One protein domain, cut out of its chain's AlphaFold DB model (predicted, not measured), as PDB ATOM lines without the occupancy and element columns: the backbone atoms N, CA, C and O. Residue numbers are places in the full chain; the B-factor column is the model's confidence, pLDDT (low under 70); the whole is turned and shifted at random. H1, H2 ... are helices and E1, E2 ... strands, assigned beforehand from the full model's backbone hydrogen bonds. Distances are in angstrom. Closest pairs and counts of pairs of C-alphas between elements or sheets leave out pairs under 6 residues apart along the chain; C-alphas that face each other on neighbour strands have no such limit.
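Overview. This is residues 24 to 240 of the 253 residues of an uncharacterized protein of Planctomonas sp. JC2975 (UniProt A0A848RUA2). A short helix, H3, sits in the middle between a twisted five-stranded sheet and a smaller three-stranded one, and the strand pair E2 and E8 bridges the two, E7 running on into E8. H2 covers the smaller sheet on the same face as H3, H1 packs on H2 toward one end of the long axis, and residues 234 to 240, mostly H5, stick out at the other. The printed part has 217 residues, with five named helices and ten named strands in the order H1 H2 E1 E2 H3 E3 E4 H4 E5 E6 E7 E8 E9 E10 H5. The sheets are E6 E7 E3 E4 E10, mixed, and E1 E5 E9 and E2 E8, antiparallel. Under half of the residues, 103, are in named elements, of mixed class; the whole is compact, with a radius of gyration of the C-alphas of 17.3 A and spans of 51 by 43 by 33 A.

Arrangement. In the largest sheet, E3, residues 136 to 144, and E4, residues 151 to 160, form a hairpin, with N 139 and O 156 2.9 A apart. E6, residues 187 to 190, and E7, residues 193 to 197, form another, with N 188 and O 195 at 2.9 A; E7 is antiparallel to E3, with N 142 and O 196 at 2.8 A. E10, residues 226 to 228, is parallel to E4, with N 228 and O 159 at 2.8 A. H3, residues 121 to 127, is over E3 at a height over the sheet of 10.4 A. H4, residues 161 to 165, only grazes this sheet; H5, residues 230 to 239, is only just not on it, with 4 pairs of C-alphas within 10 A. E7 runs on into E8, residues 199 to 202, at 45 degrees; E8 is antiparallel to E2, residues 111 to 116, with N 115 and O 200 at 2.9 A. E5, residues 172 to 178, is antiparallel to both E1, residues 83 to 88, and E9, residues 210 to 214, with N 86 and O 175, and N 174 and O 212, each at 2.9 A. H2, residues 70 to 79, and H3 make two layers with this sheet, helices on one face, at heights of 8.5 A and 5.9 A. H1, residues 40 to 51, touches H2, with the closest C-alphas, of Phe 46 and Phe 73, 5.9 A apart; they are only just about perpendicular, at 71 degrees. In H1, H2, H4 and H5 every O i to N i+4 pair is within hydrogen-bond range; in H3, 2 of 3 are.

Along the chain. E4 is 30.1 A long, E3 25.1 A, E5 19.6 A and H1 16.4 A. H1 begins at C-alpha 40, (55.691, -4.927, 37.971), E4 at C-alpha 151, (51.203, -22.001, 22.155), and H5 ends at C-alpha 239, (25.877, -30.761, 9.015).

Size, cuts and confidence. The two C-alphas farthest apart, of Gln 52 and Ala 239, are 50.8 A apart. The printed part has no cut. The links H1 to H2, E1 to E2 and E9 to E10 are long. The mean pLDDT of the printed part is 90.3; residues 24 to 28, 55 to 57 and 146 to 149 are under 70.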
ATOM      1  N   VAL A  24      50.304 -20.794   9.283       52.66
ATOM      2  CA  VAL A  24      49.224 -21.031  10.254       52.66
ATOM      3  C   VAL A  24      48.474 -19.722  10.473       52.66
ATOM      4  O   VAL A  24      48.795 -18.921  11.349       52.66
ATOM      5  N   ARG A  25      47.474 -19.456   9.629       56.00
ATOM      6  CA  ARG A  25      46.530 -18.371   9.899       56.00
ATOM      7  C   ARG A  25      45.475 -18.894  10.859       56.00
ATOM      8  O   ARG A  25      44.648 -19.706  10.454       56.00
ATOM      9  N   LEU A  26      45.473 -18.388  12.097       61.97
ATOM     10  CA  LEU A  26      44.222 -18.396  12.842       61.97
ATOM     11  C   LEU A  26      43.162 -17.713  11.972       61.97
ATOM     12  O   LEU A  26      43.470 -16.687  11.353       61.97
ATOM     13  N   PRO A  27      41.946 -18.263  11.900       66.81
ATOM     14  CA  PRO A  27      40.871 -17.577  11.216       66.81
ATOM     15  C   PRO A  27      40.664 -16.180  11.813       66.81
ATOM     16  O   PRO A  27      40.752 -16.012  13.028       66.81
ATOM     17  N   ASP A  28      40.332 -15.191  10.982       69.62
ATOM     18  CA  ASP A  28      40.211 -13.776  11.387       69.62
ATOM     19  C   ASP A  28      39.102 -13.516  12.436       69.62
ATOM     20  O   ASP A  28      38.924 -12.397  12.921       69.62
ATOM     21  N   PHE A  29      38.316 -14.539  12.776       73.44
ATOM     22  CA  PHE A  29      37.321 -14.500  13.843       73.44
ATOM     23  C   PHE A  29      37.863 -14.878  15.225       73.44
ATOM     24  O   PHE A  29      37.174 -14.621  16.210       73.44
ATOM     25  N   MET A  30      39.052 -15.480  15.310       82.69
ATOM     26  CA  MET A  30      39.691 -15.792  16.585       82.69
ATOM     27  C   MET A  30      40.347 -14.535  17.152       82.69
ATOM     28  O   MET A  30      41.137 -13.861  16.490       82.69
ATOM     29  N   LEU A  31      40.013 -14.232  18.398       89.38
ATOM     30  CA  LEU A  31      40.573 -13.132  19.167       89.38
ATOM     31  C   LEU A  31      41.810 -13.630  19.909       89.38
ATOM     32  O   LEU A  31      41.831 -14.763  20.375       89.38
ATOM     33  N   THR A  32      42.828 -12.792  20.050       86.75
ATOM     34  CA  THR A  32      44.052 -13.113  20.801       86.75
ATOM     35  C   THR A  32      44.235 -12.151  21.962       86.75
ATOM     36  O   THR A  32      43.486 -11.183  22.077       86.75
ATOM     37  N   MET A  33      45.239 -12.409  22.806       80.81
ATOM     38  CA  MET A  33      45.553 -11.583  23.975       80.81
ATOM     39  C   MET A  33      45.499 -10.085  23.640       80.81
ATOM     40  O   MET A  33      46.103  -9.678  22.639       80.81
ATOM     41  N   PRO A  34      44.816  -9.260  24.457       82.88
ATOM     42  CA  PRO A  34      44.961  -7.814  24.367       82.88
ATOM     43  C   PRO A  34      46.440  -7.434  24.524       82.88
ATOM     44  O   PRO A  34      47.159  -8.048  25.310       82.88
ATOM     45  N   GLU A  35      46.908  -6.423  23.790       73.75
ATOM     46  CA  GLU A  35      48.338  -6.064  23.761       73.75
ATOM     47  C   GLU A  35      48.863  -5.482  25.090       73.75
ATOM     48  O   GLU A  35      50.069  -5.319  25.269       73.75
ATOM     49  N   THR A  36      47.974  -5.156  26.028       82.44
ATOM     50  CA  THR A  36      48.342  -4.638  27.346       82.44
ATOM     51  C   THR A  36      48.796  -5.771  28.258       82.44
ATOM     52  O   THR A  36      48.084  -6.751  28.444       82.44
ATOM     53  N   SER A  37      49.958  -5.612  28.881       87.19
ATOM     54  CA  SER A  37      50.432  -6.476  29.957       87.19
ATOM     55  C   SER A  37      50.604  -5.663  31.233       87.19
ATOM     56  O   SER A  37      50.894  -4.468  31.179       87.19
ATOM     57  N   ALA A  38      50.424  -6.316  32.381       91.12
ATOM     58  CA  ALA A  38      50.675  -5.676  33.663       91.12
ATOM     59  C   ALA A  38      52.157  -5.288  33.786       91.12
ATOM     60  O   ALA A  38      53.060  -6.014  33.352       91.12
ATOM     61  N   THR A  39      52.413  -4.154  34.410       95.50
ATOM     62  CA  THR A  39      53.719  -3.732  34.905       95.50
ATOM     63  C   THR A  39      54.049  -4.447  36.218       95.50
ATOM     64  O   THR A  39      53.198  -5.096  36.826       95.50
ATOM     65  N   ASP A  40      55.298  -4.348  36.678       96.06
ATOM     66  CA  ASP A  40      55.691  -4.927  37.971       96.06
ATOM     67  C   ASP A  40      55.000  -4.239  39.155       96.06
ATOM     68  O   ASP A  40      54.692  -4.898  40.142       96.06
ATOM     69  N   ALA A  41      54.727  -2.935  39.044       96.50
ATOM     70  CA  ALA A  41      53.984  -2.191  40.057       96.50
ATOM     71  C   ALA A  41      52.530  -2.675  40.138       96.50
ATOM     72  O   ALA A  41      52.073  -3.033  41.215       96.50
ATOM     73  N   GLU A  42      51.848  -2.800  38.993       97.19
ATOM     74  CA  GLU A  42      50.479  -3.332  38.955       97.19
ATOM     75  C   GLU A  42      50.414  -4.772  39.481       97.19
ATOM     76  O   GLU A  42      49.488  -5.114  40.204       97.19
ATOM     77  N   ARG A  43      51.412  -5.617  39.177       97.19
ATOM     78  CA  ARG A  43      51.498  -6.971  39.751       97.19
ATOM     79  C   ARG A  43      51.603  -6.953  41.275       97.19
ATOM     80  O   ARG A  43      50.940  -7.758  41.919       97.19
ATOM     81  N   ALA A  44      52.404  -6.051  41.840       97.19
ATOM     82  CA  ALA A  44      52.507  -5.902  43.289       97.19
ATOM     83  C   ALA A  44      51.178  -5.424  43.901       97.19
ATOM     84  O   ALA A  44      50.727  -5.996  44.889       97.19
ATOM     85  N   ASP A  45      50.501  -4.462  43.265       97.69
ATOM     86  CA  ASP A  45      49.171  -4.014  43.697       97.69
ATOM     87  C   ASP A  45      48.138  -5.159  43.630       97.69
ATOM     88  O   ASP A  45      47.271  -5.291  44.495       97.69
ATOM     89  N   PHE A  46      48.233  -6.035  42.621       97.88
ATOM     90  CA  PHE A  46      47.391  -7.229  42.521       97.88
ATOM     91  C   PHE A  46      47.685  -8.240  43.630       97.88
ATOM     92  O   PHE A  46      46.746  -8.800  44.196       97.88
ATOM     93  N   ASP A  47      48.959  -8.469  43.956       96.56
ATOM     94  CA  ASP A  47      49.356  -9.329  45.073       96.56
ATOM     95  C   ASP A  47      48.792  -8.807  46.401       96.56
ATOM     96  O   ASP A  47      48.249  -9.592  47.184       96.56
ATOM     97  N   ASP A  48      48.828  -7.491  46.619       95.12
ATOM     98  CA  ASP A  48      48.264  -6.844  47.806       95.12
ATOM     99  C   ASP A  48      46.740  -7.013  47.892       95.12
ATOM    100  O   ASP A  48      46.206  -7.273  48.975       95.12
ATOM    101  N   LEU A  49      46.020  -6.928  46.767       94.81
ATOM    102  CA  LEU A  49      44.585  -7.240  46.718       94.81
ATOM    103  C   LEU A  49      44.316  -8.722  47.031       94.81
ATOM    104  O   LEU A  49      43.419  -9.039  47.810       94.81
ATOM    105  N   LEU A  50      45.097  -9.649  46.467       94.44
ATOM    106  CA  LEU A  50      44.929 -11.088  46.708       94.44
ATOM    107  C   LEU A  50      45.318 -11.517  48.128       94.44
ATOM    108  O   LEU A  50      44.831 -12.547  48.610       94.44
ATOM    109  N   ALA A  51      46.203 -10.771  48.788       91.81
ATOM    110  CA  ALA A  51      46.590 -10.998  50.175       91.81
ATOM    111  C   ALA A  51      45.478 -10.618  51.166       91.81
ATOM    112  O   ALA A  51      45.437 -11.170  52.264       91.81
ATOM    113  N   GLN A  52      44.561  -9.725  50.777       88.81
ATOM    114  CA  GLN A  52      43.403  -9.332  51.590       88.81
ATOM    115  C   GLN A  52      42.277 -10.374  51.576       88.81
ATOM    116  O   GLN A  52      41.409 -10.344  52.444       88.81
ATOM    117  N   ILE A  53      42.284 -11.299  50.610       89.75
ATOM    118  CA  ILE A  53      41.277 -12.358  50.498       89.75
ATOM    119  C   ILE A  53      41.586 -13.449  51.529       89.75
ATOM    120  O   ILE A  53      42.429 -14.326  51.297       89.75
ATOM    121  N   ASP A  54      40.881 -13.399  52.657       71.12
ATOM    122  CA  ASP A  54      40.916 -14.439  53.681       71.12
ATOM    123  C   ASP A  54      39.973 -15.594  53.310       71.12
ATOM    124  O   ASP A  54      38.796 -15.397  53.010       71.12
ATOM    125  N   ARG A  55      40.502 -16.821  53.325       62.12
ATOM    126  CA  ARG A  55      39.776 -18.034  52.917       62.12
ATOM    127  C   ARG A  55      38.811 -18.553  53.981       62.12
ATOM    128  O   ARG A  55      37.972 -19.383  53.645       62.12
ATOM    129  N   ASP A  56      38.930 -18.071  55.217       58.22
ATOM    130  CA  ASP A  56      38.159 -18.558  56.366       58.22
ATOM    131  C   ASP A  56      37.092 -17.548  56.842       58.22
ATOM    132  O   ASP A  56      36.533 -17.692  57.931       58.22
ATOM    133  N   SER A  57      36.806 -16.521  56.033       63.06
ATOM    134  CA  SER A  57      35.879 -15.428  56.355       63.06
ATOM    135  C   SER A  57      34.712 -15.320  55.362       63.06
ATOM    136  O   SER A  57      34.642 -16.071  54.389       63.06
ATOM    137  N   ASP A  58      33.777 -14.401  55.628       74.06
ATOM    138  CA  ASP A  58      32.699 -14.058  54.695       74.06
ATOM    139  C   ASP A  58      33.255 -13.652  53.316       74.06
ATOM    140  O   ASP A  58      34.382 -13.166  53.189       74.06
ATOM    141  N   VAL A  59      32.441 -13.820  52.268       76.88
ATOM    142  CA  VAL A  59      32.815 -13.489  50.884       76.88
ATOM    143  C   VAL A  59      33.306 -12.041  50.801       76.88
ATOM    144  O   VAL A  59      32.537 -11.098  50.998       76.88
ATOM    145  N   THR A  60      34.585 -11.852  50.472       83.00
ATOM    146  CA  THR A  60      35.177 -10.512  50.388       83.00
ATOM    147  C   THR A  60      34.742  -9.821  49.096       83.00
ATOM    148  O   THR A  60      35.015 -10.308  48.000       83.00
ATOM    149  N   VAL A  61      34.089  -8.662  49.195       92.94
ATOM    150  CA  VAL A  61      33.873  -7.791  48.028       92.94
ATOM    151  C   VAL A  61      35.156  -7.007  47.778       92.94
ATOM    152  O   VAL A  61      35.592  -6.244  48.637       92.94
ATOM    153  N   ILE A  62      35.763  -7.198  46.611       94.88
ATOM    154  CA  ILE A  62      37.005  -6.523  46.232       94.88
ATOM    155  C   ILE A  62      36.679  -5.074  45.857       94.88
ATOM    156  O   ILE A  62      36.018  -4.824  44.847       94.88
ATOM    157  N   ASP A  63      37.173  -4.127  46.655       93.81
ATOM    158  CA  ASP A  63      37.143  -2.699  46.328       93.81
ATOM    159  C   ASP A  63      38.267  -2.374  45.336       93.81
ATOM    160  O   ASP A  63      39.408  -2.088  45.700       93.81
ATOM    161  N   TYR A  64      37.966  -2.530  44.048       96.81
ATOM    162  CA  TYR A  64      38.952  -2.380  42.985       96.81
ATOM    163  C   TYR A  64      39.123  -0.909  42.592       96.81
ATOM    164  O   TYR A  64      38.326  -0.368  41.825       96.81
ATOM    165  N   ALA A  65      40.190  -0.286  43.093       95.94
ATOM    166  CA  ALA A  65      40.511   1.128  42.873       95.94
ATOM    167  C   ALA A  65      41.747   1.366  41.977       95.94
ATOM    168  O   ALA A  65      42.264   2.481  41.931       95.94
ATOM    169  N   LEU A  66      42.244   0.328  41.296       96.38
ATOM    170  CA  LEU A  66      43.415   0.422  40.419       96.38
ATOM    171  C   LEU A  66      43.022   0.912  39.017       96.38
ATOM    172  O   LEU A  66      41.944   0.586  38.522       96.38
ATOM    173  N   ASP A  67      43.932   1.630  38.351       95.56
ATOM    174  CA  ASP A  67      43.759   2.073  36.955       95.56
ATOM    175  C   ASP A  67      43.923   0.922  35.945       95.56
ATOM    176  O   ASP A  67      43.488   1.018  34.793       95.56
ATOM    177  N   ALA A  68      44.570  -0.167  36.365       97.06
ATOM    178  CA  ALA A  68      44.786  -1.336  35.531       97.06
ATOM    179  C   ALA A  68      43.445  -1.990  35.138       97.06
ATOM    180  O   ALA A  68      42.529  -2.084  35.960       97.06
ATOM    181  N   PRO A  69      43.308  -2.509  33.906       97.25
ATOM    182  CA  PRO A  69      42.136  -3.283  33.523       97.25
ATOM    183  C   PRO A  69      41.882  -4.471  34.463       97.25
ATOM    184  O   PRO A  69      42.774  -5.288  34.694       97.25
ATOM    185  N   LYS A  70      40.636  -4.641  34.921       98.44
ATOM    186  CA  LYS A  70      40.253  -5.738  35.832       98.44
ATOM    187  C   LYS A  70      40.619  -7.125  35.309       98.44
ATOM    188  O   LYS A  70      40.964  -8.002  36.095       98.44
ATOM    189  N   TRP A  71      40.583  -7.334  33.992       97.88
ATOM    190  CA  TRP A  71      40.956  -8.616  33.392       97.88
ATOM    191  C   TRP A  71      42.429  -8.989  33.643       97.88
ATOM    192  O   TRP A  71      42.727 -10.177  33.737       97.88
ATOM    193  N   LEU A  72      43.339  -8.016  33.808       97.62
ATOM    194  CA  LEU A  72      44.736  -8.284  34.176       97.62
ATOM    195  C   LEU A  72      44.841  -8.793  35.612       97.62
ATOM    196  O   LEU A  72      45.533  -9.778  35.856       97.62
ATOM    197  N   PHE A  73      44.118  -8.168  36.542       98.31
ATOM    198  CA  PHE A  73      44.031  -8.651  37.920       98.31
ATOM    199  C   PHE A  73      43.425 -10.056  37.985       98.31
ATOM    200  O   PHE A  73      43.955 -10.932  38.661       98.31
ATOM    201  N   LEU A  74      42.341 -10.298  37.244       98.44
ATOM    202  CA  LEU A  74      41.707 -11.612  37.168       98.44
ATOM    203  C   LEU A  74      42.650 -12.668  36.573       98.44
ATOM    204  O   LEU A  74      42.723 -13.782  37.091       98.44
ATOM    205  N   GLN A  75      43.411 -12.322  35.530       97.62
ATOM    206  CA  GLN A  75      44.424 -13.217  34.970       97.62
ATOM    207  C   GLN A  75      45.514 -13.522  36.003       97.62
ATOM    208  O   GLN A  75      45.830 -14.688  36.219       97.62
ATOM    209  N   HIS A  76      46.010 -12.504  36.711       97.81
ATOM    210  CA  HIS A  76      46.991 -12.654  37.791       97.81
ATOM    211  C   HIS A  76      46.471 -13.548  38.931       97.81
ATOM    212  O   HIS A  76      47.187 -14.415  39.431       97.81
ATOM    213  N   ALA A  77      45.193 -13.406  39.298       97.62
ATOM    214  CA  ALA A  77      44.540 -14.250  40.297       97.62
ATOM    215  C   ALA A  77      44.522 -15.730  39.889       97.62
ATOM    216  O   ALA A  77      44.824 -16.594  40.716       97.62
ATOM    217  N   VAL A  78      44.217 -16.029  38.625       97.31
ATOM    218  CA  VAL A  78      44.263 -17.400  38.100       97.31
ATOM    219  C   VAL A  78      45.697 -17.922  38.014       97.31
ATOM    220  O   VAL A  78      45.952 -19.061  38.404       97.31
ATOM    221  N   ASP A  79      46.643 -17.097  37.560       96.44
ATOM    222  CA  ASP A  79      48.052 -17.482  37.399       96.44
ATOM    223  C   ASP A  79      48.722 -17.832  38.738       96.44
ATOM    224  O   ASP A  79      49.664 -18.625  38.774       96.44
ATOM    225  N   SER A  80      48.188 -17.335  39.861       95.31
ATOM    226  CA  SER A  80      48.594 -17.769  41.206       95.31
ATOM    227  C   SER A  80      48.293 -19.251  41.505       95.31
ATOM    228  O   SER A  80      48.784 -19.794  42.495       95.31
ATOM    229  N   GLY A  81      47.437 -19.898  40.703       95.38
ATOM    230  CA  GLY A  81      46.975 -21.277  40.887       95.38
ATOM    231  C   GLY A  81      45.990 -21.472  42.046       95.38
ATOM    232  O   GLY A  81      45.548 -22.591  42.303       95.38
ATOM    233  N   ARG A  82      45.639 -20.402  42.769       95.12
ATOM    234  CA  ARG A  82      44.738 -20.456  43.933       95.12
ATOM    235  C   ARG A  82      43.263 -20.422  43.543       95.12
ATOM    236  O   ARG A  82      42.431 -20.914  44.308       95.12
ATOM    237  N   PHE A  83      42.949 -19.829  42.393       97.69
ATOM    238  CA  PHE A  83      41.585 -19.475  42.021       97.69
ATOM    239  C   PHE A  83      41.215 -19.923  40.610       97.69
ATOM    240  O   PHE A  83      42.034 -19.898  39.694       97.69
ATOM    241  N   VAL A  84      39.941 -20.264  40.452       98.56
ATOM    242  CA  VAL A  84      39.225 -20.270  39.172       98.56
ATOM    243  C   VAL A  84      38.120 -19.220  39.230       98.56
ATOM    244  O   VAL A  84      37.711 -18.802  40.317       98.56
ATOM    245  N   LEU A  85      37.640 -18.763  38.078       98.81
ATOM    246  CA  LEU A  85      36.767 -17.594  38.004       98.81
ATOM    247  C   LEU A  85      35.378 -17.945  37.486       98.81
ATOM    248  O   LEU A  85      35.240 -18.551  36.427       98.81
ATOM    249  N   HIS A  86      34.337 -17.512  38.188       98.69
ATOM    250  CA  HIS A  86      32.957 -17.670  37.734       98.69
ATOM    251  C   HIS A  86      32.329 -16.309  37.450       98.69
ATOM    252  O   HIS A  86      32.192 -15.484  38.351       98.69
ATOM    253  N   GLY A  87      31.935 -16.074  36.200       98.44
ATOM    254  CA  GLY A  87      31.234 -14.860  35.797       98.44
ATOM    255  C   GLY A  87      29.725 -15.046  35.778       98.44
ATOM    256  O   GLY A  87      29.234 -16.023  35.219       98.44
ATOM    257  N   THR A  88      28.985 -14.105  36.355       97.56
ATOM    258  CA  THR A  88      27.517 -14.121  36.356       97.56
ATOM    259  C   THR A  88      26.951 -12.711  36.537       97.56
ATOM    260  O   THR A  88      27.617 -11.819  37.059       97.56
ATOM    261  N   ALA A  89      25.708 -12.509  36.114       95.94
ATOM    262  CA  ALA A  89      24.959 -11.291  36.406       95.94
ATOM    263  C   ALA A  89      24.385 -11.265  37.834       95.94
ATOM    264  O   ALA A  89      24.031 -10.204  38.341       95.94
ATOM    265  N   ASP A  90      24.273 -12.430  38.476       95.88
ATOM    266  CA  ASP A  90      23.835 -12.546  39.866       95.88
ATOM    267  C   ASP A  90      24.984 -12.164  40.806       95.88
ATOM    268  O   ASP A  90      26.024 -12.817  40.827       95.88
ATOM    269  N   ARG A  91      24.801 -11.075  41.554       95.44
ATOM    270  CA  ARG A  91      25.838 -10.453  42.390       95.44
ATOM    271  C   ARG A  91      25.785 -10.902  43.849       95.44
ATOM    272  O   ARG A  91      26.682 -10.548  44.612       95.44
ATOM    273  N   ASP A  92      24.782 -11.698  44.214       94.44
ATOM    274  CA  ASP A  92      24.463 -12.031  45.603       94.44
ATOM    275  C   ASP A  92      24.587 -13.542  45.888       94.44
ATOM    276  O   ASP A  92      23.989 -14.073  46.826       94.44
ATOM    277  N   ILE A  93      25.387 -14.262  45.091       95.31
ATOM    278  CA  ILE A  93      25.656 -15.687  45.304       95.31
ATOM    279  C   ILE A  93      26.565 -15.878  46.524       95.31
ATOM    280  O   ILE A  93      27.761 -15.594  46.477       95.31
ATOM    281  N   ALA A  94      25.995 -16.415  47.603       93.69
ATOM    282  CA  ALA A  94      26.736 -16.803  48.805       93.69
ATOM    283  C   ALA A  94      27.399 -18.188  48.684       93.69
ATOM    284  O   ALA A  94      28.431 -18.441  49.295       93.69
ATOM    285  N   GLU A  95      26.810 -19.087  47.894       95.88
ATOM    286  CA  GLU A  95      27.315 -20.439  47.662       95.88
ATOM    287  C   GLU A  95      26.968 -20.880  46.240       95.88
ATOM    288  O   GLU A  95      25.823 -20.773  45.789       95.88
ATOM    289  N   PHE A  96      27.960 -21.413  45.533       97.62
ATOM    290  CA  PHE A  96      27.740 -22.067  44.257       97.62
ATOM    291  C   PHE A  96      27.374 -23.522  44.498       97.62
ATOM    292  O   PHE A  96      28.098 -24.249  45.171       97.62
ATOM    293  N   VAL A  97      26.266 -23.959  43.904       97.88
ATOM    294  CA  VAL A  97      25.827 -25.357  43.924       97.88
ATOM    295  C   VAL A  97      25.860 -25.925  42.504       97.88
ATOM    296  O   VAL A  97      25.479 -25.209  41.572       97.88
ATOM    297  N   PRO A  98      26.290 -27.187  42.312       97.94
ATOM    298  CA  PRO A  98      26.268 -27.841  41.009       97.94
ATOM    299  C   PRO A  98      24.889 -27.791  40.351       97.94
ATOM    300  O   PRO A  98      23.868 -28.052  40.993       97.94
ATOM    301  N   ARG A  99      24.852 -27.472  39.056       96.25
ATOM    302  CA  ARG A  99      23.622 -27.454  38.253       96.25
ATOM    303  C   ARG A  99      23.851 -28.212  36.958       96.25
ATOM    304  O   ARG A  99      24.964 -28.255  36.447       96.25
ATOM    305  N   GLN A 100      22.788 -28.811  36.432       96.00
ATOM    306  CA  GLN A 100      22.846 -29.434  35.116       96.00
ATOM    307  C   GLN A 100      23.001 -28.346  34.046       96.00
ATOM    308  O   GLN A 100      22.148 -27.462  33.932       96.00
ATOM    309  N   SER A 101      24.081 -28.427  33.274       88.88
ATOM    310  CA  SER A 101      24.255 -27.668  32.035       88.88
ATOM    311  C   SER A 101      23.695 -28.457  30.844       88.88
ATOM    312  O   SER A 101      23.460 -29.653  30.959       88.88
ATOM    313  N   ASN A 102      23.460 -27.787  29.716       84.62
ATOM    314  CA  ASN A 102      23.011 -28.398  28.461       84.62
ATOM    315  C   ASN A 102      24.011 -28.046  27.347       84.62
ATOM    316  O   ASN A 102      23.681 -27.313  26.413       84.62
ATOM    317  N   ASP A 103      25.252 -28.504  27.500       83.12
ATOM    318  CA  ASP A 103      26.301 -28.377  26.481       83.12
ATOM    319  C   ASP A 103      26.281 -29.586  25.533       83.12
ATOM    320  O   ASP A 103      25.722 -30.637  25.849       83.12
ATOM    321  N   GLN A 104      26.883 -29.440  24.356       76.56
ATOM    322  CA  GLN A 104      27.030 -30.533  23.397       76.56
ATOM    323  C   GLN A 104      28.163 -31.485  23.786       76.56
ATOM    324  O   GLN A 104      28.070 -32.683  23.518       76.56
ATOM    325  N   ARG A 105      29.226 -30.974  24.421       81.81
ATOM    326  CA  ARG A 105      30.348 -31.796  24.882       81.81
ATOM    327  C   ARG A 105      30.047 -32.391  26.250       81.81
ATOM    328  O   ARG A 105      29.495 -31.726  27.124       81.81
ATOM    329  N   GLU A 106      30.475 -33.636  26.453       85.94
ATOM    330  CA  GLU A 106      30.222 -34.387  27.689       85.94
ATOM    331  C   GLU A 106      30.689 -33.628  28.937       85.94
ATOM    332  O   GLU A 106      29.944 -33.544  29.911       85.94
ATOM    333  N   PHE A 107      31.879 -33.017  28.896       88.62
ATOM    334  CA  PHE A 107      32.409 -32.236  30.015       88.62
ATOM    335  C   PHE A 107      31.513 -31.048  30.386       88.62
ATOM    336  O   PHE A 107      31.200 -30.837  31.558       88.62
ATOM    337  N   GLY A 108      31.046 -30.298  29.384       87.38
ATOM    338  CA  GLY A 108      30.141 -29.162  29.557       87.38
ATOM    339  C   GLY A 108      28.701 -29.555  29.912       87.38
ATOM    340  O   GLY A 108      27.906 -28.681  30.250       87.38
ATOM    341  N   ASN A 109      28.352 -30.844  29.845       91.25
ATOM    342  CA  ASN A 109      27.010 -31.385  30.083       91.25
ATOM    343  C   ASN A 109      26.911 -32.178  31.403       91.25
ATOM    344  O   ASN A 109      26.150 -33.139  31.533       91.25
ATOM    345  N   ARG A 110      27.704 -31.793  32.405       93.94
ATOM    346  CA  ARG A 110      27.711 -32.396  33.744       93.94
ATOM    347  C   ARG A 110      26.847 -31.579  34.703       93.94
ATOM    348  O   ARG A 110      26.598 -30.388  34.508       93.94
ATOM    349  N   MET A 111      26.417 -32.228  35.780       96.88
ATOM    350  CA  MET A 111      25.903 -31.537  36.959       96.88
ATOM    351  C   MET A 111      27.091 -30.970  37.738       96.88
ATOM    352  O   MET A 111      27.702 -31.672  38.542       96.88
ATOM    353  N   ALA A 112      27.444 -29.717  37.462       97.94
ATOM    354  CA  ALA A 112      28.658 -29.099  37.980       97.94
ATOM    355  C   ALA A 112      28.516 -27.579  38.140       97.94
ATOM    356  O   ALA A 112      27.569 -26.955  37.661       97.94
ATOM    357  N   ILE A 113      29.475 -26.986  38.843       98.25
ATOM    358  CA  ILE A 113      29.784 -25.559  38.801       98.25
ATOM    359  C   ILE A 113      30.874 -25.394  37.753       98.25
ATOM    360  O   ILE A 113      31.933 -25.999  37.887       98.25
ATOM    361  N   TYR A 114      30.640 -24.576  36.734       97.81
ATOM    362  CA  TYR A 114      31.647 -24.284  35.717       97.81
ATOM    363  C   TYR A 114      32.383 -22.994  36.042       97.81
ATOM    364  O   TYR A 114      31.765 -22.026  36.475       97.81
ATOM    365  N   ALA A 115      33.688 -22.970  35.820       98.25
ATOM    366  CA  ALA A 115      34.525 -21.794  36.002       98.25
ATOM    367  C   ALA A 115      35.559 -21.704  34.878       98.25
ATOM    368  O   ALA A 115      35.878 -22.694  34.219       98.25
ATOM    369  N   ALA A 116      36.073 -20.502  34.663       98.25
ATOM    370  CA  ALA A 116      37.142 -20.220  33.729       98.25
ATOM    371  C   ALA A 116      38.502 -20.243  34.433       98.25
ATOM    372  O   ALA A 116      38.637 -19.839  35.591       98.25
ATOM    373  N   THR A 117      39.523 -20.662  33.695       97.44
ATOM    374  CA  THR A 117      40.933 -20.590  34.089       97.44
ATOM    375  C   THR A 117      41.667 -19.513  33.288       97.44
ATOM    376  O   THR A 117      42.840 -19.652  32.951       97.44
ATOM    377  N   ASP A 118      40.997 -18.411  32.970       96.81
ATOM    378  CA  ASP A 118      41.596 -17.208  32.392       96.81
ATOM    379  C   ASP A 118      40.864 -15.952  32.877       96.81
ATOM    380  O   ASP A 118      39.736 -16.031  33.363       96.81
ATOM    381  N   GLY A 119      41.506 -14.790  32.743       97.31
ATOM    382  CA  GLY A 119      40.988 -13.522  33.257       97.31
ATOM    383  C   GLY A 119      39.917 -12.838  32.402       97.31
ATOM    384  O   GLY A 119      39.346 -11.844  32.849       97.31
ATOM    385  N   ILE A 120      39.637 -13.322  31.182       98.12
ATOM    386  CA  ILE A 120      38.765 -12.628  30.219       98.12
ATOM    387  C   ILE A 120      37.429 -13.341  30.029       98.12
ATOM    388  O   ILE A 120      36.379 -12.699  30.056       98.12
ATOM    389  N   TRP A 121      37.436 -14.662  29.858       98.19
ATOM    390  CA  TRP A 121      36.221 -15.439  29.642       98.19
ATOM    391  C   TRP A 121      35.114 -15.231  30.695       98.19
ATOM    392  O   TRP A 121      33.956 -15.071  30.293       98.19
ATOM    393  N   PRO A 122      35.394 -15.142  32.014       98.62
ATOM    394  CA  PRO A 122      34.336 -14.913  32.998       98.62
ATOM    395  C   PRO A 122      33.688 -13.527  32.844       98.62
ATOM    396  O   PRO A 122      32.504 -13.378  33.130       98.62
ATOM    397  N   LEU A 123      34.398 -12.519  32.324       98.69
ATOM    398  CA  LEU A 123      33.822 -11.189  32.095       98.69
ATOM    399  C   LEU A 123      32.713 -11.220  31.043       98.69
ATOM    400  O   LEU A 123      31.726 -10.501  31.184       98.69
ATOM    401  N   PHE A 124      32.830 -12.082  30.027       98.06
ATOM    402  CA  PHE A 124      31.755 -12.279  29.056       98.06
ATOM    403  C   PHE A 124      30.479 -12.764  29.753       98.06
ATOM    404  O   PHE A 124      29.434 -12.140  29.615       98.06
ATOM    405  N   TYR A 125      30.563 -13.816  30.572       97.81
ATOM    406  CA  TYR A 125      29.399 -14.333  31.301       97.81
ATOM    407  C   TYR A 125      28.845 -13.356  32.341       97.81
ATOM    408  O   TYR A 125      27.630 -13.293  32.528       97.81
ATOM    409  N   ALA A 126      29.713 -12.582  32.996       98.44
ATOM    410  CA  ALA A 126      29.300 -11.587  33.977       98.44
ATOM    411  C   ALA A 126      28.536 -10.414  33.353       98.44
ATOM    412  O   ALA A 126      27.644  -9.857  33.986       98.44
ATOM    413  N   THR A 127      28.877 -10.042  32.117       98.19
ATOM    414  CA  THR A 127      28.378  -8.806  31.499       98.19
ATOM    415  C   THR A 127      27.255  -9.008  30.487       98.19
ATOM    416  O   THR A 127      26.690  -8.022  30.012       98.19
ATOM    417  N   ILE A 128      26.889 -10.251  30.161       95.88
ATOM    418  CA  ILE A 128      25.771 -10.535  29.253       95.88
ATOM    419  C   ILE A 128      24.434 -10.667  29.987       95.88
ATOM    420  O   ILE A 128      24.299 -11.336  31.013       95.88
ATOM    421  N   ASP A 129      23.399 -10.079  29.399       94.69
ATOM    422  CA  ASP A 129      22.004 -10.320  29.747       94.69
ATOM    423  C   ASP A 129      21.483 -11.544  28.989       94.69
ATOM    424  O   ASP A 129      21.091 -11.469  27.823       94.69
ATOM    425  N   ARG A 130      21.465 -12.694  29.671       90.44
ATOM    426  CA  ARG A 130      20.997 -13.979  29.124       90.44
ATOM    427  C   ARG A 130      19.502 -13.993  28.792       90.44
ATOM    428  O   ARG A 130      19.072 -14.876  28.050       90.44
ATOM    429  N   ALA A 131      18.706 -13.045  29.300       90.38
ATOM    430  CA  ALA A 131      17.306 -12.912  28.899       90.38
ATOM    431  C   ALA A 131      17.177 -12.358  27.468       90.38
ATOM    432  O   ALA A 131      16.223 -12.700  26.759       90.38
ATOM    433  N   LYS A 132      18.155 -11.549  27.039       90.56
ATOM    434  CA  LYS A 132      18.262 -10.990  25.684       90.56
ATOM    435  C   LYS A 132      19.130 -11.852  24.766       90.56
ATOM    436  O   LYS A 132      18.699 -12.181  23.670       90.56
ATOM    437  N   ALA A 133      20.311 -12.262  25.228       88.75
ATOM    438  CA  ALA A 133      21.248 -13.125  24.509       88.75
ATOM    439  C   ALA A 133      20.979 -14.598  24.844       88.75
ATOM    440  O   ALA A 133      21.638 -15.194  25.707       88.75
ATOM    441  N   ARG A 134      19.975 -15.183  24.186       82.62
ATOM    442  CA  ARG A 134      19.463 -16.525  24.504       82.62
ATOM    443  C   ARG A 134      20.441 -17.620  24.113       82.62
ATOM    444  O   ARG A 134      20.564 -18.622  24.820       82.62
ATOM    445  N   ARG A 135      21.163 -17.434  23.008       84.75
ATOM    446  CA  ARG A 135      22.152 -18.401  22.520       84.75
ATOM    447  C   ARG A 135      23.504 -17.730  22.420       84.75
ATOM    448  O   ARG A 135      23.629 -16.653  21.856       84.75
ATOM    449  N   ILE A 136      24.509 -18.388  22.979       89.50
ATOM    450  CA  ILE A 136      25.904 -17.964  22.897       89.50
ATOM    451  C   ILE A 136      26.722 -19.112  22.332       89.50
ATOM    452  O   ILE A 136      26.445 -20.275  22.617       89.50
ATOM    453  N   VAL A 137      27.728 -18.765  21.546       87.50
ATOM    454  CA  VAL A 137      28.761 -19.674  21.059       87.50
ATOM    455  C   VAL A 137      30.074 -19.016  21.421       87.50
ATOM    456  O   VAL A 137      30.324 -17.874  21.040       87.50
ATOM    457  N   ASN A 138      30.875 -19.682  22.237       92.25
ATOM    458  CA  ASN A 138      32.074 -19.079  22.787       92.25
ATOM    459  C   ASN A 138      33.142 -20.130  23.067       92.25
ATOM    460  O   ASN A 138      32.843 -21.319  23.144       92.25
ATOM    461  N   MET A 139      34.381 -19.673  23.189       90.50
ATOM    462  CA  MET A 139      35.538 -20.498  23.506       90.50
ATOM    463  C   MET A 139      36.620 -19.615  24.120       90.50
ATOM    464  O   MET A 139      36.820 -18.486  23.672       90.50
ATOM    465  N   ALA A 140      37.355 -20.165  25.078       94.06
ATOM    466  CA  ALA A 140      38.681 -19.703  25.461       94.06
ATOM    467  C   ALA A 140      39.612 -20.919  25.484       94.06
ATOM    468  O   ALA A 140      39.300 -21.917  26.139       94.06
ATOM    469  N   ALA A 141      40.725 -20.866  24.756       92.00
ATOM    470  CA  ALA A 141      41.625 -22.007  24.618       92.00
ATOM    471  C   ALA A 141      43.087 -21.590  24.469       92.00
ATOM    472  O   ALA A 141      43.390 -20.572  23.848       92.00
ATOM    473  N   ASP A 142      43.986 -22.429  24.972       91.19
ATOM    474  CA  ASP A 142      45.365 -22.493  24.507       91.19
ATOM    475  C   ASP A 142      45.458 -23.457  23.331       91.19
ATOM    476  O   ASP A 142      44.980 -24.585  23.417       91.19
ATOM    477  N   ILE A 143      46.088 -23.020  22.248       87.62
ATOM    478  CA  ILE A 143      46.328 -23.823  21.052       87.62
ATOM    479  C   ILE A 143      47.838 -23.995  20.922       87.62
ATOM    480  O   ILE A 143      48.542 -23.060  20.536       87.62
ATOM    481  N   ALA A 144      48.330 -25.177  21.276       86.81
ATOM    482  CA  ALA A 144      49.723 -25.589  21.160       86.81
ATOM    483  C   ALA A 144      49.947 -26.450  19.906       86.81
ATOM    484  O   ALA A 144      48.999 -26.962  19.316       86.81
ATOM    485  N   GLY A 145      51.208 -26.599  19.493       76.06
ATOM    486  CA  GLY A 145      51.569 -27.330  18.267       76.06
ATOM    487  C   GLY A 145      51.854 -26.422  17.068       76.06
ATOM    488  O   GLY A 145      51.830 -26.870  15.925       76.06
ATOM    489  N   GLY A 146      52.136 -25.136  17.311       64.31
ATOM    490  CA  GLY A 146      52.570 -24.208  16.267       64.31
ATOM    491  C   GLY A 146      53.902 -24.609  15.604       64.31
ATOM    492  O   GLY A 146      54.572 -25.532  16.064       64.31
ATOM    493  N   PRO A 147      54.354 -23.878  14.562       57.81
ATOM    494  CA  PRO A 147      55.528 -24.211  13.731       57.81
ATOM    495  C   PRO A 147      56.873 -24.415  14.464       57.81
ATOM    496  O   PRO A 147      57.862 -24.807  13.847       57.81
ATOM    497  N   ASP A 148      56.935 -24.106  15.759       66.00
ATOM    498  CA  ASP A 148      58.077 -24.248  16.667       66.00
ATOM    499  C   ASP A 148      57.687 -24.838  18.041       66.00
ATOM    500  O   ASP A 148      58.423 -24.688  19.016       66.00
ATOM    501  N   GLY A 149      56.520 -25.483  18.133       69.25
ATOM    502  CA  GLY A 149      55.941 -25.934  19.399       69.25
ATOM    503  C   GLY A 149      55.376 -24.796  20.256       69.25
ATOM    504  O   GLY A 149      55.122 -25.001  21.442       69.25
ATOM    505  N   SER A 150      55.190 -23.595  19.692       73.94
ATOM    506  CA  SER A 150      54.541 -22.484  20.394       73.94
ATOM    507  C   SER A 150      53.079 -22.776  20.729       73.94
ATOM    508  O   SER A 150      52.416 -23.606  20.099       73.94
ATOM    509  N   SER A 151      52.600 -22.052  21.741       82.44
ATOM    510  CA  SER A 151      51.203 -22.001  22.155       82.44
ATOM    511  C   SER A 151      50.662 -20.585  21.983       82.44
ATOM    512  O   SER A 151      51.397 -19.609  22.157       82.44
ATOM    513  N   LEU A 152      49.386 -20.481  21.628       85.56
ATOM    514  CA  LEU A 152      48.661 -19.231  21.473       85.56
ATOM    515  C   LEU A 152      47.347 -19.306  22.245       85.56
ATOM    516  O   LEU A 152      46.561 -20.226  22.026       85.56
ATOM    517  N   ARG A 153      47.075 -18.306  23.089       90.00
ATOM    518  CA  ARG A 153      45.749 -18.165  23.691       90.00
ATOM    519  C   ARG A 153      44.794 -17.451  22.747       90.00
ATOM    520  O   ARG A 153      45.097 -16.354  22.268       90.00
ATOM    521  N   ALA A 154      43.646 -18.074  22.519       90.94
ATOM    522  CA  ALA A 154      42.610 -17.581  21.637       90.94
ATOM    523  C   ALA A 154      41.230 -17.597  22.300       90.94
ATOM    524  O   ALA A 154      40.912 -18.476  23.104       90.94
ATOM    525  N   TRP A 155      40.393 -16.644  21.896       93.38
ATOM    526  CA  TRP A 155      38.991 -16.564  22.277       93.38
ATOM    527  C   TRP A 155      38.086 -16.459  21.058       93.38
ATOM    528  O   TRP A 155      38.451 -15.912  20.018       93.38
ATOM    529  N   TYR A 156      36.857 -16.920  21.231       92.06
ATOM    530  CA  TYR A 156      35.755 -16.658  20.324       92.06
ATOM    531  C   TYR A 156      34.529 -16.280  21.147       92.06
ATOM    532  O   TYR A 156      34.224 -16.945  22.137       92.06
ATOM    533  N   PHE A 157      33.819 -15.232  20.734       93.19
ATOM    534  CA  PHE A 157      32.584 -14.792  21.375       93.19
ATOM    535  C   PHE A 157      31.546 -14.453  20.321       93.19
ATOM    536  O   PHE A 157      31.738 -13.560  19.493       93.19
ATOM    537  N   ALA A 158      30.418 -15.139  20.388       91.69
ATOM    538  CA  ALA A 158      29.267 -14.857  19.563       91.69
ATOM    539  C   ALA A 158      27.968 -15.114  20.326       91.69
ATOM    540  O   ALA A 158      27.912 -15.918  21.262       91.69
ATOM    541  N   MET A 159      26.910 -14.441  19.899       92.38
ATOM    542  CA  MET A 159      25.556 -14.635  20.401       92.38
ATOM    543  C   MET A 159      24.536 -14.467  19.281       92.38
ATOM    544  O   MET A 159      24.902 -14.088  18.173       92.38
ATOM    545  N   ASP A 160      23.266 -14.772  19.530       90.00
ATOM    546  CA  ASP A 160      22.223 -14.536  18.533       90.00
ATOM    547  C   ASP A 160      22.168 -13.051  18.112       90.00
ATOM    548  O   ASP A 160      22.258 -12.141  18.939       90.00
ATOM    549  N   ALA A 161      22.076 -12.802  16.800       90.75
ATOM    550  CA  ALA A 161      22.192 -11.452  16.239       90.75
ATOM    551  C   ALA A 161      21.072 -10.506  16.710       90.75
ATOM    552  O   ALA A 161      21.302  -9.306  16.852       90.75
ATOM    553  N   VAL A 162      19.880 -11.047  16.980       89.75
ATOM    554  CA  VAL A 162      18.744 -10.290  17.524       89.75
ATOM    555  C   VAL A 162      19.068  -9.794  18.932       89.75
ATOM    556  O   VAL A 162      18.981  -8.597  19.191       89.75
ATOM    557  N   GLY A 163      19.524 -10.685  19.816       89.50
ATOM    558  CA  GLY A 163      19.945 -10.333  21.165       89.50
ATOM    559  C   GLY A 163      21.091  -9.327  21.174       89.50
ATOM    560  O   GLY A 163      21.053  -8.381  21.959       89.50
ATOM    561  N   LEU A 164      22.071  -9.472  20.273       91.94
ATOM    562  CA  LEU A 164      23.182  -8.522  20.144       91.94
ATOM    563  C   LEU A 164      22.707  -7.114  19.744       91.94
ATOM    564  O   LEU A 164      23.178  -6.126  20.313       91.94
ATOM    565  N   ALA A 165      21.757  -7.014  18.809       91.56
ATOM    566  CA  ALA A 165      21.177  -5.738  18.383       91.56
ATOM    567  C   ALA A 165      20.422  -5.021  19.520       91.56
ATOM    568  O   ALA A 165      20.441  -3.791  19.595       91.56
ATOM    569  N   ASP A 166      19.851  -5.777  20.461       92.44
ATOM    570  CA  ASP A 166      19.138  -5.264  21.639       92.44
ATOM    571  C   ASP A 166      20.063  -4.818  22.792       92.44
ATOM    572  O   ASP A 166      19.600  -4.536  23.906       92.44
ATOM    573  N   SER A 167      21.375  -4.715  22.531       90.62
ATOM    574  CA  SER A 167      22.400  -4.300  23.499       90.62
ATOM    575  C   SER A 167      22.318  -5.113  24.803       90.62
ATOM    576  O   SER A 167      21.887  -4.594  25.841       90.62
ATOM    577  N   PRO A 168      22.721  -6.395  24.780       94.88
ATOM    578  CA  PRO A 168      22.486  -7.350  25.859       94.88
ATOM    579  C   PRO A 168      23.572  -7.254  26.932       94.88
ATOM    580  O   PRO A 168      24.101  -8.263  27.382       94.88
ATOM    581  N   TRP A 169      23.942  -6.034  27.305       97.25
ATOM    582  CA  TRP A 169      25.048  -5.761  28.209       97.25
ATOM    583  C   TRP A 169      24.523  -5.248  29.546       97.25
ATOM    584  O   TRP A 169      23.683  -4.347  29.573       97.25
ATOM    585  N   GLN A 170      25.037  -5.791  30.644       97.62
ATOM    586  CA  GLN A 170      24.686  -5.400  32.005       97.62
ATOM    587  C   GLN A 170      25.886  -5.506  32.948       97.62
ATOM    588  O   GLN A 170      26.886  -6.147  32.631       97.62
ATOM    589  N   SER A 171      25.787  -4.863  34.106       98.31
ATOM    590  CA  SER A 171      26.738  -5.046  35.202       98.31
ATOM    591  C   SER A 171      26.561  -6.431  35.832       98.31
ATOM    592  O   SER A 171      25.453  -6.970  35.859       98.31
ATOM    593  N   GLY A 172      27.631  -6.975  36.399       98.38
ATOM    594  CA  GLY A 172      27.617  -8.286  37.041       98.38
ATOM    595  C   GLY A 172      28.759  -8.461  38.031       98.38
ATOM    596  O   GLY A 172      29.293  -7.489  38.572       98.38
ATOM    597  N   ALA A 173      29.125  -9.714  38.273       98.50
ATOM    598  CA  ALA A 173      30.199 -10.093  39.174       98.50
ATOM    599  C   ALA A 173      31.072 -11.203  38.579       98.50
ATOM    600  O   ALA A 173      30.592 -12.115  37.901       98.50
ATOM    601  N   VAL A 174      32.367 -11.133  38.885       98.81
ATOM    602  CA  VAL A 174      33.300 -12.250  38.746       98.81
ATOM    603  C   VAL A 174      33.682 -12.727  40.138       98.81
ATOM    604  O   VAL A 174      34.281 -11.994  40.921       98.81
ATOM    605  N   TYR A 175      33.343 -13.973  40.434       98.50
ATOM    606  CA  TYR A 175      33.680 -14.626  41.688       98.50
ATOM    607  C   TYR A 175      35.011 -15.355  41.570       98.50
ATOM    608  O   TYR A 175      35.232 -16.106  40.619       98.50
ATOM    609  N   LEU A 176      35.871 -15.159  42.567       98.00
ATOM    610  CA  LEU A 176      37.096 -15.926  42.750       98.00
ATOM    611  C   LEU A 176      36.749 -17.149  43.598       98.00
ATOM    612  O   LEU A 176      36.484 -17.038  44.799       98.00
ATOM    613  N   LEU A 177      36.726 -18.317  42.963       97.50
ATOM    614  CA  LEU A 177      36.424 -19.590  43.608       97.50
ATOM    615  C   LEU A 177      37.729 -20.327  43.928       97.50
ATOM    616  O   LEU A 177      38.625 -20.346  43.080       97.50
ATOM    617  N   PRO A 178      37.870 -20.954  45.111       95.81
ATOM    618  CA  PRO A 178      39.017 -21.807  45.400       95.81
ATOM    619  C   PRO A 178      39.175 -22.907  44.342       95.81
ATOM    620  O   PRO A 178      38.236 -23.651  44.071       95.81
ATOM    621  N   ALA A 179      40.371 -23.048  43.770       96.88
ATOM    622  CA  ALA A 179      40.617 -24.004  42.684       96.88
ATOM    623  C   ALA A 179      40.633 -25.482  43.134       96.88
ATOM    624  O   ALA A 179      40.644 -26.384  42.303       96.88
ATOM    625  N   THR A 180      40.640 -25.760  44.441       95.62
ATOM    626  CA  THR A 180      40.931 -27.089  45.010       95.62
ATOM    627  C   THR A 180      39.953 -28.193  44.613       95.62
ATOM    628  O   THR A 180      40.356 -29.350  44.558       95.62
ATOM    629  N   SER A 181      38.682 -27.868  44.369       95.25
ATOM    630  CA  SER A 181      37.649 -28.836  43.976       95.25
ATOM    631  C   SER A 181      37.338 -28.824  42.478       95.25
ATOM    632  O   SER A 181      36.368 -29.464  42.064       95.25
ATOM    633  N   PHE A 182      38.103 -28.071  41.684       98.12
ATOM    634  CA  PHE A 182      37.880 -27.922  40.253       98.12
ATOM    635  C   PHE A 182      38.809 -28.828  39.446       98.12
ATOM    636  O   PHE A 182      40.017 -28.861  39.664       98.12
ATOM    637  N   GLU A 183      38.233 -29.534  38.478       97.12
ATOM    638  CA  GLU A 183      38.952 -30.300  37.463       97.12
ATOM    639  C   GLU A 183      38.949 -29.534  36.133       97.12
ATOM    640  O   GLU A 183      37.914 -28.965  35.768       97.12
ATOM    641  N   PRO A 184      40.077 -29.458  35.407       95.12
ATOM    642  CA  PRO A 184      40.105 -28.871  34.073       95.12
ATOM    643  C   PRO A 184      39.376 -29.759  33.060       95.12
ATOM    644  O   PRO A 184      39.335 -30.980  33.215       95.12
ATOM    645  N   ASP A 185      38.833 -29.135  32.015       91.56
ATOM    646  CA  ASP A 185      38.381 -29.857  30.825       91.56
ATOM    647  C   ASP A 185      39.560 -30.570  30.151       91.56
ATOM    648  O   ASP A 185      40.723 -30.169  30.278       91.56
ATOM    649  N   GLU A 186      39.253 -31.652  29.449       82.06
ATOM    650  CA  GLU A 186      40.255 -32.457  28.775       82.06
ATOM    651  C   GLU A 186      40.888 -31.690  27.613       82.06
ATOM    652  O   GLU A 186      40.275 -30.856  26.942       82.06
ATOM    653  N   CYS A 187      42.159 -31.996  27.375       84.88
ATOM    654  CA  CYS A 187      42.875 -31.476  26.231       84.88
ATOM    655  C   CYS A 187      42.439 -32.219  24.965       84.88
ATOM    656  O   CYS A 187      42.373 -33.447  24.952       84.88
ATOM    657  N   LEU A 188      42.153 -31.474  23.901       82.44
ATOM    658  CA  LEU A 188      41.699 -32.017  22.626       82.44
ATOM    659  C   LEU A 188      42.859 -32.055  21.632       82.44
ATOM    660  O   LEU A 188      43.595 -31.080  21.499       82.44
ATOM    661  N   GLU A 189      42.989 -33.154  20.897       79.50
ATOM    662  CA  GLU A 189      43.994 -33.291  19.842       79.50
ATOM    663  C   GLU A 189      43.343 -33.122  18.464       79.50
ATOM    664  O   GLU A 189      42.404 -33.836  18.108       79.50
ATOM    665  N   TYR A 190      43.874 -32.198  17.667       70.75
ATOM    666  CA  TYR A 190      43.446 -31.902  16.302       70.75
ATOM    667  C   TYR A 190      44.644 -31.983  15.354       70.75
ATOM    668  O   TYR A 190      45.295 -30.987  15.029       70.75
ATOM    669  N   GLY A 191      44.946 -33.196  14.890       76.19
ATOM    670  CA  GLY A 191      46.124 -33.439  14.060       76.19
ATOM    671  C   GLY A 191      47.410 -33.199  14.850       76.19
ATOM    672  O   GLY A 191      47.710 -33.955  15.764       76.19
ATOM    673  N   GLU A 192      48.169 -32.166  14.481       77.31
ATOM    674  CA  GLU A 192      49.396 -31.746  15.184       77.31
ATOM    675  C   GLU A 192      49.135 -30.670  16.253       77.31
ATOM    676  O   GLU A 192      50.068 -30.227  16.921       77.31
ATOM    677  N   LEU A 193      47.881 -30.223  16.390       79.81
ATOM    678  CA  LEU A 193      47.488 -29.196  17.345       79.81
ATOM    679  C   LEU A 193      46.908 -29.815  18.609       79.81
ATOM    680  O   LEU A 193      46.071 -30.711  18.552       79.81
ATOM    681  N   THR A 194      47.277 -29.228  19.733       85.94
ATOM    682  CA  THR A 194      46.787 -29.576  21.061       85.94
ATOM    683  C   THR A 194      45.996 -28.381  21.592       85.94
ATOM    684  O   THR A 194      46.533 -27.279  21.708       85.94
ATOM    685  N   VAL A 195      44.710 -28.568  21.880       86.94
ATOM    686  CA  VAL A 195      43.782 -27.514  22.307       86.94
ATOM    687  C   VAL A 195      43.381 -27.743  23.759       86.94
ATOM    688  O   VAL A 195      42.637 -28.668  24.074       86.94
ATOM    689  N   THR A 196      43.846 -26.876  24.654       91.81
ATOM    690  CA  THR A 196      43.471 -26.894  26.072       91.81
ATOM    691  C   THR A 196      42.449 -25.804  26.337       91.81
ATOM    692  O   THR A 196      42.763 -24.612  26.290       91.81
ATOM    693  N   LEU A 197      41.216 -26.193  26.639       92.19
ATOM    694  CA  LEU A 197      40.172 -25.231  26.959       92.19
ATOM    695  C   LEU A 197      40.383 -24.653  28.351       92.19
ATOM    696  O   LEU A 197      40.744 -25.353  29.294       92.19
ATOM    697  N   ARG A 198      40.116 -23.356  28.496       95.94
ATOM    698  CA  ARG A 198      40.245 -22.647  29.775       95.94
ATOM    699  C   ARG A 198      39.010 -22.851  30.655       95.94
ATOM    700  O   ARG A 198      38.574 -21.930  31.335       95.94
ATOM    701  N   GLN A 199      38.419 -24.044  30.604       95.50
ATOM    702  CA  GLN A 199      37.228 -24.428  31.354       95.50
ATOM    703  C   GLN A 199      37.622 -25.381  32.482       95.50
ATOM    704  O   GLN A 199      38.471 -26.256  32.315       95.50
ATOM    705  N   SER A 200      36.967 -25.235  33.625       97.56
ATOM    706  CA  SER A 200      37.021 -26.193  34.722       97.56
ATOM    707  C   SER A 200      35.633 -26.415  35.308       97.56
ATOM    708  O   SER A 200      34.740 -25.577  35.154       97.56
ATOM    709  N   ALA A 201      35.454 -27.541  35.989       98.06
ATOM    710  CA  ALA A 201      34.194 -27.928  36.604       98.06
ATOM    711  C   ALA A 201      34.402 -28.410  38.044       98.06
ATOM    712  O   ALA A 201      35.422 -29.012  38.356       98.06
ATOM    713  N   SER A 202      33.428 -28.175  38.921       98.31
ATOM    714  CA  SER A 202      33.382 -28.775  40.256       98.31
ATOM    715  C   SER A 202      32.041 -29.458  40.495       98.31
ATOM    716  O   SER A 202      30.985 -28.869  40.272       98.31
ATOM    717  N   ALA A 203      32.077 -30.705  40.964       97.88
ATOM    718  CA  ALA A 203      30.882 -31.498  41.263       97.88
ATOM    719  C   ALA A 203      30.354 -31.302  42.697       97.88
ATOM    720  O   ALA A 203      29.386 -31.949  43.092       97.88
ATOM    721  N   VAL A 204      30.987 -30.438  43.496       98.00
ATOM    722  CA  VAL A 204      30.616 -30.172  44.893       98.00
ATOM    723  C   VAL A 204      30.293 -28.693  45.087       98.00
ATOM    724  O   VAL A 204      30.770 -27.879  44.299       98.00
ATOM    725  N   PRO A 205      29.491 -28.319  46.102       97.81
ATOM    726  CA  PRO A 205      29.281 -26.918  46.440       97.81
ATOM    727  C   PRO A 205      30.586 -26.191  46.771       97.81
ATOM    728  O   PRO A 205      31.509 -26.783  47.337       97.81
ATOM    729  N   VAL A 206      30.655 -24.906  46.421       96.56
ATOM    730  CA  VAL A 206      31.836 -24.064  46.632       96.56
ATOM    731  C   VAL A 206      31.418 -22.695  47.153       96.56
ATOM    732  O   VAL A 206      30.603 -22.001  46.541       96.56
ATOM    733  N   LEU A 207      32.031 -22.285  48.263       95.12
ATOM    734  CA  LEU A 207      31.947 -20.916  48.757       95.12
ATOM    735  C   LEU A 207      32.937 -20.036  47.977       95.12
ATOM    736  O   LEU A 207      34.114 -20.405  47.865       95.12
ATOM    737  N   PRO A 208      32.501 -18.897  47.416       95.62
ATOM    738  CA  PRO A 208      33.424 -17.957  46.803       95.62
ATOM    739  C   PRO A 208      34.323 -17.331  47.870       95.62
ATOM    740  O   PRO A 208      33.857 -16.945  48.936       95.62
ATOM    741  N   ALA A 209      35.613 -17.188  47.566       95.44
ATOM    742  CA  ALA A 209      36.546 -16.500  48.457       95.44
ATOM    743  C   ALA A 209      36.388 -14.976  48.349       95.44
ATOM    744  O   ALA A 209      36.506 -14.247  49.330       95.44
ATOM    745  N   ALA A 210      36.103 -14.493  47.140       96.19
ATOM    746  CA  ALA A 210      35.878 -13.083  46.884       96.19
ATOM    747  C   ALA A 210      34.967 -12.859  45.673       96.19
ATOM    748  O   ALA A 210      34.770 -13.750  44.843       96.19
ATOM    749  N   THR A 211      34.451 -11.640  45.559       97.12
ATOM    750  CA  THR A 211      33.679 -11.162  44.412       97.12
ATOM    751  C   THR A 211      34.218  -9.824  43.923       97.12
ATOM    752  O   THR A 211      34.490  -8.917  44.711       97.12
ATOM    753  N   LEU A 212      34.378  -9.703  42.608       98.44
ATOM    754  CA  LEU A 212      34.733  -8.473  41.918       98.44
ATOM    755  C   LEU A 212      33.535  -8.010  41.093       98.44
ATOM    756  O   LEU A 212      33.108  -8.696  40.165       98.44
ATOM    757  N   LEU A 213      33.011  -6.826  41.400       98.44
ATOM    758  CA  LEU A 213      31.947  -6.215  40.606       98.44
ATOM    759  C   LEU A 213      32.501  -5.710  39.273       98.44
ATOM    760  O   LEU A 213      33.564  -5.083  39.235       98.44
ATOM    761  N   VAL A 214      31.777  -5.961  38.185       98.75
ATOM    762  CA  VAL A 214      32.214  -5.624  36.824       98.75
ATOM    763  C   VAL A 214      31.109  -4.958  36.015       98.75
ATOM    764  O   VAL A 214      29.921  -5.205  36.214       98.75
ATOM    765  N   GLU A 215      31.527  -4.118  35.080       98.44
ATOM    766  CA  GLU A 215      30.691  -3.406  34.123       98.44
ATOM    767  C   GLU A 215      30.965  -3.910  32.700       98.44
ATOM    768  O   GLU A 215      32.050  -4.431  32.429       98.44
ATOM    769  N   PRO A 216      30.059  -3.694  31.729       98.00
ATOM    770  CA  PRO A 216      30.301  -4.072  30.336       98.00
ATOM    771  C   PRO A 216      31.601  -3.532  29.731       98.00
ATOM    772  O   PRO A 216      32.161  -4.147  28.830       98.00
ATOM    773  N   ALA A 217      32.075  -2.374  30.198       97.38
ATOM    774  CA  ALA A 217      33.330  -1.778  29.744       97.38
ATOM    775  C   ALA A 217      34.580  -2.530  30.238       97.38
ATOM    776  O   ALA A 217      35.644  -2.369  29.647       97.38
ATOM    777  N   ASP A 218      34.457  -3.360  31.279       98.06
ATOM    778  CA  ASP A 218      35.564  -4.173  31.791       98.06
ATOM    779  C   ASP A 218      35.870  -5.367  30.871       98.06
ATOM    780  O   ASP A 218      36.978  -5.902  30.909       98.06
ATOM    781  N   PHE A 219      34.916  -5.788  30.029       97.69
ATOM    782  CA  PHE A 219      35.105  -6.869  29.064       97.69
ATOM    783  C   PHE A 219      35.830  -6.358  27.800       97.69
ATOM    784  O   PHE A 219      35.221  -5.659  26.982       97.69
ATOM    785  N   PRO A 220      37.106  -6.736  27.567       96.25
ATOM    786  CA  PRO A 220      37.934  -6.124  26.521       96.25
ATOM    787  C   PRO A 220      37.475  -6.441  25.090       96.25
ATOM    788  O   PRO A 220      37.866  -5.751  24.152       96.25
ATOM    789  N   PHE A 221      36.647  -7.472  24.909       95.75
ATOM    790  CA  PHE A 221      36.180  -7.918  23.596       95.75
ATOM    791  C   PHE A 221      34.707  -7.608  23.330       95.75
ATOM    792  O   PHE A 221      34.140  -8.148  22.382       95.75
ATOM    793  N   ARG A 222      34.082  -6.729  24.126       94.88
ATOM    794  CA  ARG A 222      32.660  -6.376  23.994       94.88
ATOM    795  C   ARG A 222      32.269  -6.014  22.559       94.88
ATOM    796  O   ARG A 222      31.320  -6.579  22.023       94.88
ATOM    797  N   ASP A 223      33.030  -5.123  21.931       92.75
ATOM    798  CA  ASP A 223      32.741  -4.626  20.578       92.75
ATOM    799  C   ASP A 223      33.186  -5.599  19.468       92.75
ATOM    800  O   ASP A 223      32.991  -5.329  18.285       92.75
ATOM    801  N   LEU A 224      33.790  -6.733  19.839       92.25
ATOM    802  CA  LEU A 224      34.234  -7.788  18.926       92.25
ATOM    803  C   LEU A 224      33.349  -9.040  18.997       92.25
ATOM    804  O   LEU A 224      33.617 -10.018  18.296       92.25
ATOM    805  N   VAL A 225      32.296  -9.021  19.823       92.31
ATOM    806  CA  VAL A 225      31.322 -10.113  19.879       92.31
ATOM    807  C   VAL A 225      30.489 -10.141  18.606       92.31
ATOM    808  O   VAL A 225      29.961  -9.128  18.155       92.31
ATOM    809  N   ARG A 226      30.369 -11.333  18.024       91.38
ATOM    810  CA  ARG A 226      29.708 -11.550  16.736       91.38
ATOM    811  C   ARG A 226      28.235 -11.921  16.900       91.38
ATOM    812  O   ARG A 226      27.852 -12.581  17.865       91.38
ATOM    813  N   GLY A 227      27.417 -11.518  15.930       90.50
ATOM    814  CA  GLY A 227      26.024 -11.943  15.813       90.50
ATOM    815  C   GLY A 227      25.907 -13.198  14.951       90.50
ATOM    816  O   GLY A 227      26.424 -13.234  13.839       90.50
ATOM    817  N   ASN A 228      25.202 -14.213  15.438       86.19
ATOM    818  CA  ASN A 228      24.914 -15.441  14.704       86.19
ATOM    819  C   ASN A 228      23.489 -15.420  14.155       86.19
ATOM    820  O   ASN A 228      22.557 -14.987  14.840       86.19
ATOM    821  N   ASP A 229      23.321 -15.954  12.948       84.75
ATOM    822  CA  ASP A 229      22.016 -16.350  12.428       84.75
ATOM    823  C   ASP A 229      21.669 -17.723  13.015       84.75
ATOM    824  O   ASP A 229      22.409 -18.694  12.845       84.75
ATOM    825  N   GLU A 230      20.567 -17.799  13.760       79.06
ATOM    826  CA  GLU A 230      20.203 -19.005  14.503       79.06
ATOM    827  C   GLU A 230      19.916 -20.205  13.589       79.06
ATOM    828  O   GLU A 230      20.332 -21.326  13.898       79.06
ATOM    829  N   GLU A 231      19.233 -19.979  12.466       83.50
ATOM    830  CA  GLU A 231      18.862 -21.039  11.529       83.50
ATOM    831  C   GLU A 231      20.109 -21.582  10.832       83.50
ATOM    832  O   GLU A 231      20.322 -22.798  10.783       83.50
ATOM    833  N   ARG A 232      20.993 -20.685  10.382       84.38
ATOM    834  CA  ARG A 232      22.273 -21.080   9.782       84.38
ATOM    835  C   ARG A 232      23.170 -21.794  10.778       84.38
ATOM    836  O   ARG A 232      23.792 -22.786  10.414       84.38
ATOM    837  N   MET A 233      23.215 -21.329  12.026       81.56
ATOM    838  CA  MET A 233      24.031 -21.950  13.069       81.56
ATOM    839  C   MET A 233      23.534 -23.363  13.375       81.56
ATOM    840  O   MET A 233      24.326 -24.296  13.457       81.56
ATOM    841  N   HIS A 234      22.219 -23.555  13.472       81.38
ATOM    842  CA  HIS A 234      21.645 -24.882  13.679       81.38
ATOM    843  C   HIS A 234      21.901 -25.829  12.499       81.38
ATOM    844  O   HIS A 234      22.252 -26.992  12.710       81.38
ATOM    845  N   ALA A 235      21.765 -25.336  11.265       83.69
ATOM    846  CA  ALA A 235      22.062 -26.112  10.067       83.69
ATOM    847  C   ALA A 235      23.548 -26.504   9.993       83.69
ATOM    848  O   ALA A 235      23.854 -27.656   9.692       83.69
ATOM    849  N   ALA A 236      24.455 -25.581  10.321       79.19
ATOM    850  CA  ALA A 236      25.895 -25.818  10.301       79.19
ATOM    851  C   ALA A 236      26.333 -26.839  11.366       79.19
ATOM    852  O   ALA A 236      27.022 -27.797  11.027       79.19
ATOM    853  N   ILE A 237      25.840 -26.709  12.606       75.44
ATOM    854  CA  ILE A 237      26.071 -27.687  13.688       75.44
ATOM    855  C   ILE A 237      25.545 -29.076  13.298       75.44
ATOM    856  O   ILE A 237      26.165 -30.089  13.596       75.44
ATOM    857  N   THR A 238      24.389 -29.142  12.633       79.19
ATOM    858  CA  THR A 238      23.791 -30.420  12.215       79.19
ATOM    859  C   THR A 238      24.581 -31.079  11.083       79.19
ATOM    860  O   THR A 238      24.689 -32.302  11.037       79.19
ATOM    861  N   ALA A 239      25.101 -30.279  10.150       81.62
ATOM    862  CA  ALA A 239      25.877 -30.761   9.015       81.62
ATOM    863  C   ALA A 239      27.283 -31.226   9.422       81.62
ATOM    864  O   ALA A 239      27.771 -32.214   8.877       81.62
ATOM    865  N   ASP A 240      27.908 -30.520  10.364       74.06
ATOM    866  CA  ASP A 240      29.254 -30.799  10.859       74.06
ATOM    867  C   ASP A 240      29.356 -30.427  12.350       74.06
ATOM    868  O   ASP A 240      29.714 -29.294  12.673       74.06
TER     869      ASP A 240